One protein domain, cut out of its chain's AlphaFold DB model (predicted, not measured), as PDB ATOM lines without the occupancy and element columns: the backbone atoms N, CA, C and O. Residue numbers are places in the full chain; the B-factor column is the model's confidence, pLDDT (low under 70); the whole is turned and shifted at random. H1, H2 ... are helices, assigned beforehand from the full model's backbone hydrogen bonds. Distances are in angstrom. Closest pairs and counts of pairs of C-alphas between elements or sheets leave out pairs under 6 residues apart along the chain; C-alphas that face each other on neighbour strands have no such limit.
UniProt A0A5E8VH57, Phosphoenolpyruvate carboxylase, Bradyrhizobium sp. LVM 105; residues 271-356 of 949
ATOM      1  N   ALA A 271       1.776   8.388  90.607       94.38
ATOM      2  CA  ALA A 271       2.677   7.323  91.039       94.38
ATOM      3  C   ALA A 271       2.738   6.148  90.044       94.38
ATOM      4  O   ALA A 271       3.781   5.510  89.915       94.38
ATOM      5  N   HIS A 272       1.645   5.837  89.334       94.31
ATOM      6  CA  HIS A 272       1.678   4.829  88.267       94.31
ATOM      7  C   HIS A 272       2.538   5.302  87.092       94.31
ATOM      8  O   HIS A 272       3.355   4.535  86.583       94.31
ATOM      9  N   THR A 273       2.395   6.570  86.700       95.69
ATOM     10  CA  THR A 273       3.196   7.174  85.631       95.69
ATOM     11  C   THR A 273       4.678   7.197  85.998       95.69
ATOM     12  O   THR A 273       5.505   6.792  85.187       95.69
ATOM     13  N   GLU A 274       5.034   7.592  87.224       96.56
ATOM     14  CA  GLU A 274       6.429   7.582  87.686       96.56
ATOM     15  C   GLU A 274       7.015   6.163  87.705       96.56
ATOM     16  O   GLU A 274       8.131   5.956  87.224       96.56
ATOM     17  N   ARG A 275       6.253   5.160  88.171       97.12
ATOM     18  CA  ARG A 275       6.682   3.751  88.095       97.12
ATOM     19  C   ARG A 275       6.935   3.305  86.658       97.12
ATOM     20  O   ARG A 275       7.929   2.626  86.414       97.12
ATOM     21  N   LEU A 276       6.077   3.697  85.715       96.88
ATOM     22  CA  LEU A 276       6.281   3.400  84.299       96.88
ATOM     23  C   LEU A 276       7.537   4.086  83.750       96.88
ATOM     24  O   LEU A 276       8.327   3.424  83.088       96.88
ATOM     25  N   ILE A 277       7.759   5.370  84.052       96.69
ATOM     26  CA  ILE A 277       8.962   6.107  83.625       96.69
ATOM     27  C   ILE A 277      10.233   5.386  84.089       96.69
ATOM     28  O   ILE A 277      11.149   5.183  83.291       96.69
ATOM     29  N   VAL A 278      10.274   4.970  85.358       96.69
ATOM     30  CA  VAL A 278      11.411   4.232  85.928       96.69
ATOM     31  C   VAL A 278      11.575   2.866  85.261       96.69
ATOM     32  O   VAL A 278      12.693   2.480  84.924       96.69
ATOM     33  N   ALA A 279      10.479   2.134  85.043       97.81
ATOM     34  CA  ALA A 279      10.519   0.818  84.411       97.81
ATOM     35  C   ALA A 279      11.007   0.882  82.955       97.81
ATOM     36  O   ALA A 279      11.846   0.072  82.562       97.81
ATOM     37  N   LEU A 280      10.535   1.861  82.177       97.94
ATOM     38  CA  LEU A 280      10.965   2.086  80.797       97.94
ATOM     39  C   LEU A 280      12.452   2.451  80.722       97.94
ATOM     40  O   LEU A 280      13.186   1.862  79.930       97.94
ATOM     41  N   GLU A 281      12.921   3.364  81.579       97.06
ATOM     42  CA  GLU A 281      14.340   3.734  81.629       97.06
ATOM     43  C   GLU A 281      15.229   2.552  82.028       97.06
ATOM     44  O   GLU A 281      16.252   2.299  81.390       97.06
ATOM     45  N   LYS A 282      14.828   1.791  83.052       96.94
ATOM     46  CA  LYS A 282      15.556   0.590  83.467       96.94
ATOM     47  C   LYS A 282      15.598  -0.448  82.343       96.94
ATOM     48  O   LYS A 282      16.656  -1.019  82.095       96.94
ATOM     49  N   GLY A 283      14.473  -0.668  81.659       97.50
ATOM     50  CA  GLY A 283      14.367  -1.606  80.543       97.50
ATOM     51  C   GLY A 283      15.309  -1.253  79.392       97.50
ATOM     52  O   GLY A 283      16.117  -2.084  78.982       97.50
ATOM     53  N   VAL A 284      15.282  -0.002  78.920       97.94
ATOM     54  CA  VAL A 284      16.130   0.415  77.790       97.94
ATOM     55  C   VAL A 284      17.618   0.437  78.151       97.94
ATOM     56  O   VAL A 284      18.442  -0.017  77.361       97.94
ATOM     57  N   ARG A 285      17.984   0.877  79.367       97.69
ATOM     58  CA  ARG A 285      19.379   0.837  79.837       97.69
ATOM     59  C   ARG A 285      19.903  -0.593  79.935       97.69
ATOM     60  O   ARG A 285      21.028  -0.839  79.514       97.69
ATOM     61  N   ALA A 286      19.089  -1.532  80.420       97.25
ATOM     62  CA  ALA A 286      19.458  -2.945  80.463       97.25
ATOM     63  C   ALA A 286      19.683  -3.523  79.055       97.25
ATOM     64  O   ALA A 286      20.602  -4.316  78.856       97.25
ATOM     65  N   ASN A 287      18.895  -3.095  78.064       98.12
ATOM     66  CA  ASN A 287      19.122  -3.477  76.671       98.12
ATOM     67  C   ASN A 287      20.430  -2.889  76.117       98.12
ATOM     68  O   ASN A 287      21.195  -3.622  75.499       98.12
ATOM     69  N   TYR A 288      20.750  -1.620  76.401       98.19
ATOM     70  CA  TYR A 288      22.043  -1.035  76.015       98.19
ATOM     71  C   TYR A 288      23.235  -1.722  76.691       98.19
ATOM     72  O   TYR A 288      24.258  -1.934  76.048       98.19
ATOM     73  N   GLN A 289      23.108  -2.102  77.966       97.31
ATOM     74  CA  GLN A 289      24.132  -2.879  78.671       97.31
ATOM     75  C   GLN A 289      24.358  -4.238  78.011       97.31
ATOM     76  O   GLN A 289      25.506  -4.627  77.807       97.31
ATOM     77  N   ARG A 290      23.273  -4.933  77.645       96.81
ATOM     78  CA  ARG A 290      23.347  -6.213  76.935       96.81
ATOM     79  C   ARG A 290      24.027  -6.055  75.577       96.81
ATOM     80  O   ARG A 290      24.985  -6.768  75.313       96.81
ATOM     81  N   ASP A 291      23.605  -5.077  74.778       96.69
ATOM     82  CA  ASP A 291      24.206  -4.802  73.469       96.69
ATOM     83  C   ASP A 291      25.709  -4.484  73.598       96.69
ATOM     84  O   ASP A 291      26.525  -5.013  72.851       96.69
ATOM     85  N   LEU A 292      26.112  -3.657  74.570       95.94
ATOM     86  CA  LEU A 292      27.527  -3.349  74.809       95.94
ATOM     87  C   LEU A 292      28.331  -4.577  75.249       95.94
ATOM     88  O   LEU A 292      29.475  -4.731  74.817       95.94
ATOM     89  N   ALA A 293      27.757  -5.448  76.081       94.56
ATOM     90  CA  ALA A 293      28.394  -6.697  76.489       94.56
ATOM     91  C   ALA A 293      28.580  -7.648  75.294       94.56
ATOM     92  O   ALA A 293      29.685  -8.143  75.081       94.56
ATOM     93  N   GLU A 294      27.548  -7.818  74.467       93.81
ATOM     94  CA  GLU A 294      27.599  -8.613  73.233       93.81
ATOM     95  C   GLU A 294      28.608  -8.047  72.219       93.81
ATOM     96  O   GLU A 294      29.305  -8.793  71.532       93.81
ATOM     97  N   ILE A 295      28.739  -6.720  72.125       93.06
ATOM     98  CA  ILE A 295      29.769  -6.088  71.291       93.06
ATOM     99  C   ILE A 295      31.162  -6.334  71.880       93.06
ATOM    100  O   ILE A 295      32.101  -6.616  71.134       93.06
ATOM    101  N   ALA A 296      31.317  -6.240  73.205       92.38
ATOM    102  CA  ALA A 296      32.587  -6.482  73.883       92.38
ATOM    103  C   ALA A 296      33.097  -7.916  73.668       92.38
ATOM    104  O   ALA A 296      34.313  -8.130  73.626       92.38
ATOM    105  N   GLU A 297      32.197  -8.887  73.501       90.38
ATOM    106  CA  GLU A 297      32.537 -10.245  73.089       90.38
ATOM    107  C   GLU A 297      33.140 -10.241  71.671       90.38
ATOM    108  O   GLU A 297      32.486 -10.006  70.653       90.38
ATOM    109  N   GLY A 298      34.455 -10.466  71.610       80.88
ATOM    110  CA  GLY A 298      35.199 -10.601  70.358       80.88
ATOM    111  C   GLY A 298      35.638  -9.291  69.693       80.88
ATOM    112  O   GLY A 298      36.276  -9.352  68.644       80.88
ATOM    113  N   HIS A 299      35.364  -8.117  70.275       87.94
ATOM    114  CA  HIS A 299      35.839  -6.845  69.718       87.94
ATOM    115  C   HIS A 299      37.202  -6.410  70.311       87.94
ATOM    116  O   HIS A 299      37.368  -6.438  71.534       87.94
ATOM    117  N   PRO A 300      38.171  -5.924  69.501       86.25
ATOM    118  CA  PRO A 300      39.496  -5.500  69.984       86.25
ATOM    119  C   PRO A 300      39.460  -4.432  71.087       86.25
ATOM    120  O   PRO A 300      40.300  -4.414  71.978       86.25
ATOM    121  N   ALA A 301      38.451  -3.563  71.051       88.19
ATOM    122  CA  ALA A 301      38.198  -2.517  72.044       88.19
ATOM    123  C   ALA A 301      37.263  -2.948  73.199       88.19
ATOM    124  O   ALA A 301      36.542  -2.115  73.745       88.19
ATOM    125  N   SER A 302      37.233  -4.238  73.558       89.38
ATOM    126  CA  SER A 302      36.292  -4.790  74.552       89.38
ATOM    127  C   SER A 302      36.246  -4.026  75.884       89.38
ATOM    128  O   SER A 302      35.167  -3.830  76.441       89.38
ATOM    129  N   ASP A 303      37.382  -3.517  76.367       92.19
ATOM    130  CA  ASP A 303      37.453  -2.760  77.623       92.19
ATOM    131  C   ASP A 303      36.690  -1.431  77.583       92.19
ATOM    132  O   ASP A 303      36.161  -1.000  78.606       92.19
ATOM    133  N   ILE A 304      36.604  -0.777  76.417       91.62
ATOM    134  CA  ILE A 304      35.827   0.461  76.254       91.62
ATOM    135  C   ILE A 304      34.339   0.154  76.433       91.62
ATOM    136  O   ILE A 304      33.657   0.831  77.200       91.62
ATOM    137  N   PHE A 305      33.848  -0.899  75.780       93.25
ATOM    138  CA  PHE A 305      32.440  -1.277  75.848       93.25
ATOM    139  C   PHE A 305      32.024  -1.772  77.233       93.25
ATOM    140  O   PHE A 305      30.961  -1.379  77.703       93.25
ATOM    141  N   ARG A 306      32.875  -2.541  77.929       93.62
ATOM    142  CA  ARG A 306      32.616  -2.938  79.327       93.62
ATOM    143  C   ARG A 306      32.503  -1.723  80.249       93.62
ATOM    144  O   ARG A 306      31.522  -1.604  80.969       93.62
ATOM    145  N   LYS A 307      33.435  -0.767  80.147       93.62
ATOM    146  CA  LYS A 307      33.380   0.483  80.930       93.62
ATOM    147  C   LYS A 307      32.122   1.301  80.640       93.62
ATOM    148  O   LYS A 307      31.544   1.882  81.555       93.62
ATOM    149  N   LEU A 308      31.706   1.378  79.375       93.81
ATOM    150  CA  LEU A 308      30.458   2.046  79.005       93.81
ATOM    151  C   LEU A 308      29.239   1.314  79.581       93.81
ATOM    152  O   LEU A 308      28.341   1.974  80.096       93.81
ATOM    153  N   ALA A 309      29.222  -0.022  79.549       94.56
ATOM    154  CA  ALA A 309      28.141  -0.829  80.110       94.56
ATOM    155  C   ALA A 309      28.011  -0.642  81.632       94.56
ATOM    156  O   ALA A 309      26.901  -0.439  82.130       94.56
ATOM    157  N   ASP A 310      29.132  -0.615  82.359       94.75
ATOM    158  CA  ASP A 310      29.154  -0.368  83.808       94.75
ATOM    159  C   ASP A 310      28.576   1.016  84.146       94.75
ATOM    160  O   ASP A 310      27.770   1.167  85.063       94.75
ATOM    161  N   ARG A 311      28.914   2.035  83.347       95.50
ATOM    162  CA  ARG A 311      28.433   3.417  83.524       95.50
ATOM    163  C   ARG A 311      26.969   3.630  83.126       95.50
ATOM    164  O   ARG A 311      26.445   4.723  83.337       95.50
ATOM    165  N   LEU A 312      26.289   2.638  82.547       95.19
ATOM    166  CA  LEU A 312      24.841   2.714  82.322       95.19
ATOM    167  C   LEU A 312      24.030   2.446  83.592       95.19
ATOM    168  O   LEU A 312      22.861   2.843  83.636       95.19
ATOM    169  N   ASP A 313      24.641   1.835  84.612       92.62
ATOM    170  CA  ASP A 313      24.066   1.765  85.949       92.62
ATOM    171  C   ASP A 313      24.034   3.171  86.558       92.62
ATOM    172  O   ASP A 313      25.058   3.831  86.734       92.62
ATOM    173  N   THR A 314      22.835   3.635  86.906       90.25
ATOM    174  CA  THR A 314      22.615   4.956  87.505       90.25
ATOM    175  C   THR A 314      23.285   5.134  88.870       90.25
ATOM    176  O   THR A 314      23.388   6.260  89.345       90.25
ATOM    177  N   THR A 315      23.718   4.049  89.517       93.12
ATOM    178  CA  THR A 315      24.444   4.083  90.796       93.12
ATOM    179  C   THR A 315      25.957   4.259  90.624       93.12
ATOM    180  O   THR A 315      26.654   4.540  91.601       93.12
ATOM    181  N   HIS A 316      26.479   4.140  89.398       94.56
ATOM    182  CA  HIS A 316      27.899   4.310  89.110       94.56
ATOM    183  C   HIS A 316      28.342   5.778  89.332       94.56
ATOM    184  O   HIS A 316      27.644   6.695  88.893       94.56
ATOM    185  N   PRO A 317      29.517   6.056  89.939       93.00
ATOM    186  CA  PRO A 317      29.967   7.432  90.209       93.00
ATOM    187  C   PRO A 317      30.093   8.317  88.959       93.00
ATOM    188  O   PRO A 317      29.836   9.515  89.007       93.00
ATOM    189  N   GLU A 318      30.471   7.711  87.833       94.38
ATOM    190  CA  GLU A 318      30.591   8.353  86.513       94.38
ATOM    191  C   GLU A 318      29.461   7.931  85.554       94.38
ATOM    192  O   GLU A 318      29.688   7.743  84.352       94.38
ATOM    193  N   ALA A 319      28.262   7.686  86.095       94.19
ATOM    194  CA  ALA A 319      27.115   7.228  85.320       94.19
ATOM    195  C   ALA A 319      26.801   8.154  84.133       94.19
ATOM    196  O   ALA A 319      26.836   9.383  84.237       94.19
ATOM    197  N   VAL A 320      26.445   7.556  82.996       93.81
ATOM    198  CA  VAL A 320      25.990   8.299  81.819       93.81
ATOM    199  C   VAL A 320      24.580   8.827  82.076       93.81
ATOM    200  O   VAL A 320      23.637   8.068  82.336       93.81
ATOM    201  N   THR A 321      24.429  10.149  81.986       91.00
ATOM    202  CA  THR A 321      23.201  10.854  82.398       91.00
ATOM    203  C   THR A 321      22.241  11.134  81.246       91.00
ATOM    204  O   THR A 321      21.051  11.333  81.481       91.00
ATOM    205  N   SER A 322      22.717  11.103  79.997       93.38
ATOM    206  CA  SER A 322      21.890  11.325  78.807       93.38
ATOM    207  C   SER A 322      22.276  10.410  77.645       93.38
ATOM    208  O   SER A 322      23.433  10.018  77.499       93.38
ATOM    209  N   SER A 323      21.312  10.111  76.773       94.00
ATOM    210  CA  SER A 323      21.567   9.346  75.548       94.00
ATOM    211  C   SER A 323      22.503  10.084  74.587       94.00
ATOM    212  O   SER A 323      23.326   9.451  73.938       94.00
ATOM    213  N   SER A 324      22.436  11.419  74.531       94.00
ATOM    214  CA  SER A 324      23.357  12.240  73.733       94.00
ATOM    215  C   SER A 324      24.806  12.114  74.202       94.00
ATOM    216  O   SER A 324      25.703  12.046  73.367       94.00
ATOM    217  N   GLN A 325      25.040  12.035  75.518       94.69
ATOM    218  CA  GLN A 325      26.369  11.756  76.063       94.69
ATOM    219  C   GLN A 325      26.861  10.374  75.610       94.69
ATOM    220  O   GLN A 325      27.980  10.262  75.118       94.69
ATOM    221  N   LEU A 326      26.020   9.339  75.722       94.75
ATOM    222  CA  LEU A 326      26.376   7.984  75.286       94.75
ATOM    223  C   LEU A 326      26.719   7.928  73.792       94.75
ATOM    224  O   LEU A 326      27.718   7.320  73.415       94.75
ATOM    225  N   LEU A 327      25.907   8.575  72.950       94.12
ATOM    226  CA  LEU A 327      26.147   8.668  71.508       94.12
ATOM    227  C   LEU A 327      27.482   9.347  71.205       94.12
ATOM    228  O   LEU A 327      28.275   8.791  70.454       94.12
ATOM    229  N   ALA A 328      27.759  10.494  71.829       92.88
ATOM    230  CA  ALA A 328      29.008  11.222  71.617       92.88
ATOM    231  C   ALA A 328      30.240  10.396  72.026       92.88
ATOM    232  O   ALA A 328      31.256  10.404  71.334       92.88
ATOM    233  N   GLU A 329      30.161   9.645  73.127       92.25
ATOM    234  CA  GLU A 329      31.255   8.771  73.560       92.25
ATOM    235  C   GLU A 329      31.478   7.589  72.597       92.25
ATOM    236  O   GLU A 329      32.623   7.239  72.304       92.25
ATOM    237  N   LEU A 330      30.401   7.014  72.049       91.19
ATOM    238  CA  LEU A 330      30.488   5.992  71.002       91.19
ATOM    239  C   LEU A 330      31.067   6.560  69.698       91.19
ATOM    240  O   LEU A 330      31.898   5.901  69.076       91.19
ATOM    241  N   GLU A 331      30.711   7.787  69.315       88.06
ATOM    242  CA  GLU A 331      31.250   8.472  68.131       88.06
ATOM    243  C   GLU A 331      32.758   8.730  68.242       88.06
ATOM    244  O   GLU A 331      33.529   8.404  67.337       88.06
ATOM    245  N   VAL A 332      33.200   9.264  69.383       83.25
ATOM    246  CA  VAL A 332      34.610   9.612  69.626       83.25
ATOM    247  C   VAL A 332      35.504   8.375  69.742       83.25
ATOM    248  O   VAL A 332      36.706   8.464  69.490       83.25
ATOM    249  N   SER A 333      34.941   7.202  70.052       78.50
ATOM    250  CA  SER A 333      35.703   5.948  70.112       78.50
ATOM    251  C   SER A 333      36.349   5.551  68.772       78.50
ATOM    252  O   SER A 333      37.267   4.732  68.757       78.50
ATOM    253  N   GLY A 334      35.888   6.117  67.645       68.50
ATOM    254  CA  GLY A 334      36.360   5.761  66.302       68.50
ATOM    255  C   GLY A 334      35.873   4.388  65.821       68.50
ATOM    256  O   GLY A 334      36.347   3.892  64.802       68.50
ATOM    257  N   LEU A 335      34.928   3.771  66.542       78.69
ATOM    258  CA  LEU A 335      34.428   2.410  66.307       78.69
ATOM    259  C   LEU A 335      33.128   2.364  65.489       78.69
ATOM    260  O   LEU A 335      32.563   1.291  65.298       78.69
ATOM    261  N   CYS A 336      32.660   3.500  64.963       77.88
ATOM    262  CA  CYS A 336      31.408   3.612  64.201       77.88
ATOM    263  C   CYS A 336      31.367   2.777  62.909       77.88
ATOM    264  O   CYS A 336      30.305   2.644  62.302       77.88
ATOM    265  N   ALA A 337      32.509   2.238  62.471       80.38
ATOM    266  CA  ALA A 337      32.581   1.316  61.344       80.38
ATOM    267  C   ALA A 337      32.039  -0.089  61.679       80.38
ATOM    268  O   ALA A 337      31.637  -0.801  60.759       80.38
ATOM    269  N   ASP A 338      32.005  -0.495  62.958       88.69
ATOM    270  CA  ASP A 338      31.395  -1.766  63.374       88.69
ATOM    271  C   ASP A 338      29.862  -1.672  63.255       88.69
ATOM    272  O   ASP A 338      29.213  -0.753  63.767       88.69
ATOM    273  N   GLU A 339      29.263  -2.636  62.555       90.19
ATOM    274  CA  GLU A 339      27.821  -2.688  62.310       90.19
ATOM    275  C   GLU A 339      26.993  -2.814  63.594       90.19
ATOM    276  O   GLU A 339      25.934  -2.192  63.696       90.19
ATOM    277  N   ARG A 340      27.482  -3.554  64.593       92.50
ATOM    278  CA  ARG A 340      26.811  -3.707  65.889       92.50
ATOM    279  C   ARG A 340      26.824  -2.389  66.662       92.50
ATOM    280  O   ARG A 340      25.812  -2.021  67.250       92.50
ATOM    281  N   VAL A 341      27.925  -1.631  66.592       93.62
ATOM    282  CA  VAL A 341      28.014  -0.284  67.189       93.62
ATOM    283  C   VAL A 341      27.040   0.672  66.503       93.62
ATOM    284  O   VAL A 341      26.286   1.367  67.179       93.62
ATOM    285  N   ARG A 342      26.978   0.670  65.167       92.81
ATOM    286  CA  ARG A 342      26.015   1.484  64.408       92.81
ATOM    287  C   ARG A 342      24.560   1.109  64.717       92.81
ATOM    288  O   ARG A 342      23.718   1.997  64.843       92.81
ATOM    289  N   ALA A 343      24.255  -0.180  64.869       95.31
ATOM    290  CA  ALA A 343      22.931  -0.654  65.276       95.31
ATOM    291  C   ALA A 343      22.558  -0.182  66.692       95.31
ATOM    292  O   ALA A 343      21.432   0.269  66.914       95.31
ATOM    293  N   LEU A 344      23.508  -0.219  67.633       96.50
ATOM    294  CA  LEU A 344      23.333   0.329  68.977       96.50
ATOM    295  C   LEU A 344      23.110   1.849  68.936       96.50
ATOM    296  O   LEU A 344      22.170   2.344  69.551       96.50
ATOM    297  N   MET A 345      23.906   2.595  68.166       95.81
ATOM    298  CA  MET A 345      23.730   4.043  68.005       95.81
ATOM    299  C   MET A 345      22.352   4.399  67.430       95.81
ATOM    300  O   MET A 345      21.703   5.314  67.933       95.81
ATOM    301  N   LEU A 346      21.860   3.645  66.442       95.69
ATOM    302  CA  LEU A 346      20.497   3.792  65.919       95.69
ATOM    303  C   LEU A 346      19.449   3.612  67.028       95.69
ATOM    304  O   LEU A 346      18.559   4.449  67.189       95.69
ATOM    305  N   ARG A 347      19.564   2.538  67.818       97.50
ATOM    306  CA  ARG A 347      18.663   2.272  68.948       97.50
ATOM    307  C   ARG A 347      18.729   3.394  69.990       97.50
ATOM    308  O   ARG A 347      17.691   3.825  70.484       97.50
ATOM    309  N   ILE A 348      19.915   3.914  70.306       96.81
ATOM    310  CA  ILE A 348      20.067   5.041  71.238       96.81
ATOM    311  C   ILE A 348      19.425   6.317  70.680       96.81
ATOM    312  O   ILE A 348      18.737   7.024  71.417       96.81
ATOM    313  N   GLY A 349      19.588   6.592  69.384       95.44
ATOM    314  CA  GLY A 349      18.986   7.747  68.717       95.44
ATOM    315  C   GLY A 349      17.454   7.727  68.709       95.44
ATOM    316  O   GLY A 349      16.831   8.770  68.895       95.44
ATOM    317  N   VAL A 350      16.845   6.547  68.544       95.56
ATOM    318  CA  VAL A 350      15.380   6.383  68.495       95.56
ATOM    319  C   VAL A 350      14.744   6.308  69.887       95.56
ATOM    320  O   VAL A 350      13.737   6.972  70.133       95.56
ATOM    321  N   PHE A 351      15.305   5.510  70.801       96.38
ATOM    322  CA  PHE A 351      14.678   5.205  72.096       96.38
ATOM    323  C   PHE A 351      15.175   6.095  73.251       96.38
ATOM    324  O   PHE A 351      14.469   6.275  74.252       96.38
ATOM    325  N   GLY A 352      16.371   6.684  73.127       95.50
ATOM    326  CA  GLY A 352      16.994   7.490  74.177       95.50
ATOM    327  C   GLY A 352      17.055   6.771  75.533       95.50
ATOM    328  O   GLY A 352      17.090   5.550  75.609       95.50
ATOM    329  N   PHE A 353      17.018   7.520  76.637       95.38
ATOM    330  CA  PHE A 353      16.913   6.950  77.998       95.38
ATOM    331  C   PHE A 353      15.470   6.897  78.513       95.38
ATOM    332  O   PHE A 353      15.219   6.865  79.717       95.38
ATOM    333  N   HIS A 354      14.502   6.930  77.599       93.50
ATOM    334  CA  HIS A 354      13.078   6.965  77.937       93.50
ATOM    335  C   HIS A 354      12.347   5.714  77.475       93.50
ATOM    336  O   HIS A 354      11.272   5.429  77.985       93.50
ATOM    337  N   TYR A 355      12.928   4.980  76.523       96.69
ATOM    338  CA  TYR A 355      12.309   3.898  75.777       96.69
ATOM    339  C   TYR A 355      11.112   4.359  74.938       96.69
ATOM    340  O   TYR A 355      11.187   4.411  73.717       96.69
ATOM    341  N   LEU A 356      10.023   4.744  75.596       96.81
ATOM    342  CA  LEU A 356       8.826   5.316  75.002       96.81
ATOM    343  C   LEU A 356       8.585   6.668  75.672       96.81
ATOM    344  O   LEU A 356       8.565   6.760  76.901       96.81
TER     345      LEU A 356
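Overview. This is residues 271 to 356 of the 949 residues of the protein "Phosphoenolpyruvate carboxylase" of Bradyrhizobium sp. LVM 105 (UniProt A0A5E8VH57). Four helices stand side by side with their lines nearly aligned, as a small bundle in which H1, H2, H3 and H4 follow one another round a four-cornered ring and run alternately one way and the other. H1 is much the longest, and its first half, residues 271 to 283, reaches on past its contacts with H2 and H4 and makes much of the length. The ring is not evenly closed, for H2 and H3 come near each other without a C-alpha pair within 8 A, and a long loop, residues 311 to 322, joins them. The printed part has 86 residues with four named helices, in the order H1, H2, H3, H4, and no named strand, and the class is all helix. The whole is compact, with a radius of gyration of the C-alphas of 12.9 A, and elongated, spanning 44 by 26 by 20 A.

Along the chain. H1 is residues 271 to 296, 37.1 A from first to last C-alpha, and begins with C-alpha 271 at (2.677, 7.323, 91.039). H2 is residues 302 to 310, 12.5 A long, with C-alpha 302 at (36.292, -4.790, 74.552). H3 is residues 323 to 332, 14.3 A long. H4 is residues 339 to 351, 18.2 A long, and ends with C-alpha 351 at (14.678, 5.205, 72.096).

Arrangement. H1 touches H2 with residues 288 to 296 alone, and the closest C-alphas, those of Ala 296 and Ser 302, are 4.1 A apart. These two form a helical hairpin, at a shallow tilt of 11 degrees, opposite ways. H1 touches H4 with residues 284 to 295 alone, the closest C-alphas being those of Ile 295 and Arg 340, 6.6 A apart. Their tilt is shallow, 10 degrees, opposite ways. H3 and H4 are a second helical hairpin, at a shallow tilt of 24 degrees, and touch most closely at the C-alphas of Ser 323 and Ile 348, 6.3 A apart. H2 and H3 are near each other, their closest C-alphas 8.1 A apart. H1 and H3 are apart, and so are H2 and H4. In H1, H2, H3 and H4 every pair of O i and N i+4 is within hydrogen-bond range.

Size, cuts and confidence. The C-alphas of Ala 271 and Pro 300 are the two farthest apart, at 44.3 A, while those of Ala 271 and Leu 356, the first and last printed, are 17.3 A apart. The printed part has no cut. The link from H1 to H2 is tight, that from H3 to H4 is short, and that from H2 to H3, 12 residues, is long. The mean pLDDT of the printed part is 93.0, and one residue, Gly 334, is under 70.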